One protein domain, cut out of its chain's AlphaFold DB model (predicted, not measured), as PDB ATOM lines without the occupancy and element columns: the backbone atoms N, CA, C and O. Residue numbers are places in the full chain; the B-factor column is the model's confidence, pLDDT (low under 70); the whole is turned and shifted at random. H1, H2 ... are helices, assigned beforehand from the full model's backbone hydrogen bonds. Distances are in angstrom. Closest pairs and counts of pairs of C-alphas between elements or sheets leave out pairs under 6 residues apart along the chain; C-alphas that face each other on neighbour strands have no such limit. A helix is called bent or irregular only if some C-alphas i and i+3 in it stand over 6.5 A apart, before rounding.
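AT A GLANCE: This is residues 7 to 49 of the 58 residues of an uncharacterized protein of Cryptococcus wingfieldii CBS 7118 (UniProt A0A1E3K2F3). Two straight helices of equal residue count, H1 and H2, make a wide, flat V, with the four-residue link 26 to 29 at its point and open space between the arms. The arms spread from that link without packing on each other: residues 7 to 23 of H1 stand free, and so do residues 37 to 49, of which 37 to 48 belong to H2. The printed part has 43 residues with two named helices, H1 then H2, and no named strand; the class is all helix. The whole is only just loose, close to extended, with a radius of gyration of the C-alphas of 13.7 A, and it spans 35 by 28 by 6 A.

HOW THE PARTS SIT: H1, residues 7 to 25, and H2, residues 30 to 48, are apart, with no C-alpha of the one within 8 A of the other. A tight link of 4 residues, His 26 to Asn 29, joins them. In H1 and H2 every O i to N i+4 pair is within hydrogen-bond range.

IN THESE COORDINATES: H1 begins at C-alpha 7, at (-6.413, 94.202, -83.914), and ends at C-alpha 25, at (12.122, 78.983, -73.671), 26.1 A from first to last C-alpha. H2 runs from Ala 30 to Thr 48, 26.2 A from first to last C-alpha, and ends at (18.203, 102.009, -64.149). Neither helix is bent.

THE WHOLE: The two C-alphas farthest apart are those of Thr 7 and Ser 31, at 38.1 A. The first and last printed C-alphas, of Thr 7 and Gly 49, are 36.3 A apart. The printed part has no cut. The mean pLDDT of the printed part, the model's own confidence, is 70.2, and 16 printed residues are under 70: residues 7 to 11, residue 23 and residues 25 to 34.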
ATOM      1  N   THR A   7      -6.586  95.660 -83.897       52.12
ATOM      2  CA  THR A   7      -6.413  94.202 -83.914       52.12
ATOM      3  C   THR A   7      -5.194  93.731 -84.714       52.12
ATOM      4  O   THR A   7      -4.697  92.648 -84.444       52.12
ATOM      5  N   GLY A   8      -4.658  94.520 -85.654       51.56
ATOM      6  CA  GLY A   8      -3.511  94.106 -86.486       51.56
ATOM      7  C   GLY A   8      -2.126  94.356 -85.870       51.56
ATOM      8  O   GLY A   8      -1.209  93.563 -86.065       51.56
ATOM      9  N   GLN A   9      -1.956  95.448 -85.115       53.50
ATOM     10  CA  GLN A   9      -0.681  95.764 -84.450       53.50
ATOM     11  C   GLN A   9      -0.481  94.938 -83.183       53.50
ATOM     12  O   GLN A   9       0.632  94.487 -82.927       53.50
ATOM     13  N   GLN A  10      -1.560  94.712 -82.430       54.31
ATOM     14  CA  GLN A  10      -1.527  93.855 -81.254       54.31
ATOM     15  C   GLN A  10      -1.219  92.409 -81.655       54.31
ATOM     16  O   GLN A  10      -0.328  91.809 -81.078       54.31
ATOM     17  N   ASP A  11      -1.828  91.899 -82.732       64.25
ATOM     18  CA  ASP A  11      -1.559  90.541 -83.223       64.25
ATOM     19  C   ASP A  11      -0.109  90.371 -83.725       64.25
ATOM     20  O   ASP A  11       0.506  89.332 -83.513       64.25
ATOM     21  N   GLY A  12       0.492  91.401 -84.337       72.75
ATOM     22  CA  GLY A  12       1.899  91.365 -84.758       72.75
ATOM     23  C   GLY A  12       2.900  91.465 -83.600       72.75
ATOM     24  O   GLY A  12       3.887  90.725 -83.572       72.75
ATOM     25  N   LEU A  13       2.649  92.363 -82.642       77.62
ATOM     26  CA  LEU A  13       3.474  92.513 -81.441       77.62
ATOM     27  C   LEU A  13       3.354  91.286 -80.534       77.62
ATOM     28  O   LEU A  13       4.386  90.745 -80.141       77.62
ATOM     29  N   ASP A  14       2.140  90.795 -80.286       75.38
ATOM     30  CA  ASP A  14       1.893  89.599 -79.478       75.38
ATOM     31  C   ASP A  14       2.545  88.375 -80.125       75.38
ATOM     32  O   ASP A  14       3.271  87.651 -79.452       75.38
ATOM     33  N   LYS A  15       2.415  88.185 -81.448       79.81
ATOM     34  CA  LYS A  15       3.113  87.096 -82.160       79.81
ATOM     35  C   LYS A  15       4.631  87.225 -82.105       79.81
ATOM     36  O   LYS A  15       5.322  86.211 -82.012       79.81
ATOM     37  N   GLY A  16       5.166  88.443 -82.179       79.81
ATOM     38  CA  GLY A  16       6.601  88.696 -82.059       79.81
ATOM     39  C   GLY A  16       7.131  88.361 -80.664       79.81
ATOM     40  O   GLY A  16       8.153  87.681 -80.538       79.81
ATOM     41  N   VAL A  17       6.408  88.785 -79.626       79.38
ATOM     42  CA  VAL A  17       6.712  88.482 -78.222       79.38
ATOM     43  C   VAL A  17       6.589  86.981 -77.957       79.38
ATOM     44  O   VAL A  17       7.519  86.396 -77.408       79.38
ATOM     45  N   ASP A  18       5.525  86.327 -78.427       75.12
ATOM     46  CA  ASP A  18       5.324  84.880 -78.299       75.12
ATOM     47  C   ASP A  18       6.403  84.072 -79.020       75.12
ATOM     48  O   ASP A  18       6.883  83.064 -78.500       75.12
ATOM     49  N   ALA A  19       6.814  84.497 -80.218       79.56
ATOM     50  CA  ALA A  19       7.891  83.852 -80.958       79.56
ATOM     51  C   ALA A  19       9.240  84.014 -80.243       79.56
ATOM     52  O   ALA A  19      10.013  83.057 -80.173       79.56
ATOM     53  N   ALA A  20       9.513  85.193 -79.678       77.00
ATOM     54  CA  ALA A  20      10.711  85.443 -78.884       77.00
ATOM     55  C   ALA A  20      10.708  84.627 -77.583       77.00
ATOM     56  O   ALA A  20      11.714  83.987 -77.282       77.00
ATOM     57  N   LEU A  21       9.582  84.567 -76.861       70.69
ATOM     58  CA  LEU A  21       9.430  83.746 -75.657       70.69
ATOM     59  C   LEU A  21       9.560  82.260 -75.970       70.69
ATOM     60  O   LEU A  21      10.293  81.558 -75.281       70.69
ATOM     61  N   LYS A  22       8.901  81.765 -77.026       73.00
ATOM     62  CA  LYS A  22       9.032  80.364 -77.449       73.00
ATOM     63  C   LYS A  22      10.468  80.043 -77.828       73.00
ATOM     64  O   LYS A  22      10.962  79.002 -77.414       73.00
ATOM     65  N   LYS A  23      11.152  80.923 -78.562       69.19
ATOM     66  CA  LYS A  23      12.552  80.724 -78.960       69.19
ATOM     67  C   LYS A  23      13.519  80.820 -77.778       69.19
ATOM     68  O   LYS A  23      14.493  80.076 -77.747       69.19
ATOM     69  N   ALA A  24      13.239  81.685 -76.806       70.38
ATOM     70  CA  ALA A  24      14.006  81.784 -75.570       70.38
ATOM     71  C   ALA A  24      13.763  80.579 -74.646       70.38
ATOM     72  O   ALA A  24      14.713  80.082 -74.052       70.38
ATOM     73  N   GLY A  25      12.526  80.077 -74.558       64.44
ATOM     74  CA  GLY A  25      12.122  78.983 -73.671       64.44
ATOM     75  C   GLY A  25      12.423  77.570 -74.191       64.44
ATOM     76  O   GLY A  25      12.683  76.681 -73.389       64.44
ATOM     77  N   HIS A  26      12.458  77.336 -75.512       62.19
ATOM     78  CA  HIS A  26      12.657  75.989 -76.096       62.19
ATOM     79  C   HIS A  26      14.099  75.446 -76.059       62.19
ATOM     80  O   HIS A  26      14.388  74.425 -76.680       62.19
ATOM     81  N   GLY A  27      15.023  76.101 -75.361       57.19
ATOM     82  CA  GLY A  27      16.433  75.707 -75.386       57.19
ATOM     83  C   GLY A  27      17.270  76.302 -74.268       57.19
ATOM     84  O   GLY A  27      18.460  76.538 -74.478       57.19
ATOM     85  N   GLN A  28      16.670  76.567 -73.102       58.16
ATOM     86  CA  GLN A  28      17.381  77.057 -71.918       58.16
ATOM     87  C   GLN A  28      18.298  75.971 -71.343       58.16
ATOM     88  O   GLN A  28      18.057  75.389 -70.293       58.16
ATOM     89  N   ASN A  29      19.386  75.701 -72.057       58.88
ATOM     90  CA  ASN A  29      20.573  75.084 -71.503       58.88
ATOM     91  C   ASN A  29      21.046  76.013 -70.374       58.88
ATOM     92  O   ASN A  29      21.175  77.217 -70.606       58.88
ATOM     93  N   ALA A  30      21.237  75.508 -69.153       60.22
ATOM     94  CA  ALA A  30      21.464  76.340 -67.964       60.22
ATOM     95  C   ALA A  30      22.593  77.376 -68.157       60.22
ATOM     96  O   ALA A  30      22.464  78.522 -67.736       60.22
ATOM     97  N   SER A  31      23.633  77.017 -68.919       59.25
ATOM     98  CA  SER A  31      24.744  77.912 -69.274       59.25
ATOM     99  C   SER A  31      24.349  79.081 -70.198       59.25
ATOM    100  O   SER A  31      24.934  80.162 -70.137       59.25
ATOM    101  N   THR A  32      23.341  78.907 -71.057       62.31
ATOM    102  CA  THR A  32      22.781  79.991 -71.882       62.31
ATOM    103  C   THR A  32      21.876  80.892 -71.046       62.31
ATOM    104  O   THR A  32      21.905  82.110 -71.214       62.31
ATOM    105  N   THR A  33      21.112  80.312 -70.114       67.00
ATOM    106  CA  THR A  33      20.264  81.066 -69.180       67.00
ATOM    107  C   THR A  33      21.088  82.013 -68.322       67.00
ATOM    108  O   THR A  33      20.740  83.183 -68.235       67.00
ATOM    109  N   GLU A  34      22.203  81.537 -67.772       64.00
ATOM    110  CA  GLU A  34      23.101  82.326 -66.927       64.00
ATOM    111  C   GLU A  34      23.675  83.541 -67.680       64.00
ATOM    112  O   GLU A  34      23.590  84.676 -67.210       64.00
ATOM    113  N   LYS A  35      24.136  83.342 -68.923       70.25
ATOM    114  CA  LYS A  35      24.637  84.431 -69.783       70.25
ATOM    115  C   LYS A  35      23.553  85.434 -70.174       70.25
ATOM    116  O   LYS A  35      23.819  86.634 -70.214       70.25
ATOM    117  N   ILE A  36      22.339  84.964 -70.474       72.62
ATOM    118  CA  ILE A  36      21.209  85.851 -70.783       72.62
ATOM    119  C   ILE A  36      20.820  86.645 -69.535       72.62
ATOM    120  O   ILE A  36      20.635  87.855 -69.643       72.62
ATOM    121  N   SER A  37      20.743  86.016 -68.358       70.88
ATOM    122  CA  SER A  37      20.429  86.724 -67.114       70.88
ATOM    123  C   SER A  37      21.472  87.786 -66.780       70.88
ATOM    124  O   SER A  37      21.095  88.894 -66.406       70.88
ATOM    125  N   ASP A  38      22.758  87.508 -67.004       73.81
ATOM    126  CA  ASP A  38      23.832  88.466 -66.732       73.81
ATOM    127  C   ASP A  38      23.859  89.611 -67.766       73.81
ATOM    128  O   ASP A  38      24.060  90.782 -67.433       73.81
ATOM    129  N   GLY A  39      23.537  89.312 -69.030       76.75
ATOM    130  CA  GLY A  39      23.344  90.317 -70.077       76.75
ATOM    131  C   GLY A  39      22.152  91.239 -69.805       76.75
ATOM    132  O   GLY A  39      22.284  92.463 -69.867       76.75
ATOM    133  N   VAL A  40      21.000  90.669 -69.439       79.88
ATOM    134  CA  VAL A  40      19.801  91.423 -69.039       79.88
ATOM    135  C   VAL A  40      20.097  92.274 -67.807       79.88
ATOM    136  O   VAL A  40      19.710  93.439 -67.771       79.88
ATOM    137  N   ARG A  41      20.850  91.748 -66.837       75.31
ATOM    138  CA  ARG A  41      21.293  92.486 -65.651       75.31
ATOM    139  C   ARG A  41      22.183  93.668 -66.005       75.31
ATOM    140  O   ARG A  41      21.958  94.759 -65.493       75.31
ATOM    141  N   SER A  42      23.159  93.486 -66.893       76.44
ATOM    142  CA  SER A  42      24.049  94.564 -67.336       76.44
ATOM    143  C   SER A  42      23.269  95.685 -68.030       76.44
ATOM    144  O   SER A  42      23.441  96.864 -67.708       76.44
ATOM    145  N   VAL A  43      22.332  95.327 -68.914       80.88
ATOM    146  CA  VAL A  43      21.451  96.295 -69.581       80.88
ATOM    147  C   VAL A  43      20.527  96.982 -68.576       80.88
ATOM    148  O   VAL A  43      20.418  98.207 -68.589       80.88
ATOM    149  N   PHE A  44      19.913  96.231 -67.662       78.06
ATOM    150  CA  PHE A  44      19.027  96.771 -66.632       78.06
ATOM    151  C   PHE A  44      19.769  97.712 -65.679       78.06
ATOM    152  O   PHE A  44      19.293  98.812 -65.406       78.06
ATOM    153  N   LYS A  45      20.967  97.334 -65.225       78.88
ATOM    154  CA  LYS A  45      21.840  98.163 -64.388       78.88
ATOM    155  C   LYS A  45      22.253  99.437 -65.116       78.88
ATOM    156  O   LYS A  45      22.209 100.510 -64.525       78.88
ATOM    157  N   LYS A  46      22.600  99.349 -66.403       78.69
ATOM    158  CA  LYS A  46      22.949 100.523 -67.217       78.69
ATOM    159  C   LYS A  46      21.753 101.455 -67.431       78.69
ATOM    160  O   LYS A  46      21.931 102.666 -67.425       78.69
ATOM    161  N   ALA A  47      20.555 100.902 -67.602       80.06
ATOM    162  CA  ALA A  47      19.336 101.673 -67.825       80.06
ATOM    163  C   ALA A  47      18.769 102.299 -66.539       80.06
ATOM    164  O   ALA A  47      18.237 103.403 -66.577       80.06
ATOM    165  N   THR A  48      18.869 101.607 -65.402       81.06
ATOM    166  CA  THR A  48      18.203 102.009 -64.149       81.06
ATOM    167  C   THR A  48      19.157 102.512 -63.069       81.06
ATOM    168  O   THR A  48      18.706 103.046 -62.057       81.06
ATOM    169  N   GLY A  49      20.464 102.299 -63.230       75.81
ATOM    170  CA  GLY A  49      21.476 102.545 -62.200       75.81
ATOM    171  C   GLY A  49      21.403 101.583 -61.008       75.81
ATOM    172  O   GLY A  49      22.230 101.679 -60.103       75.81
TER     173      GLY A  49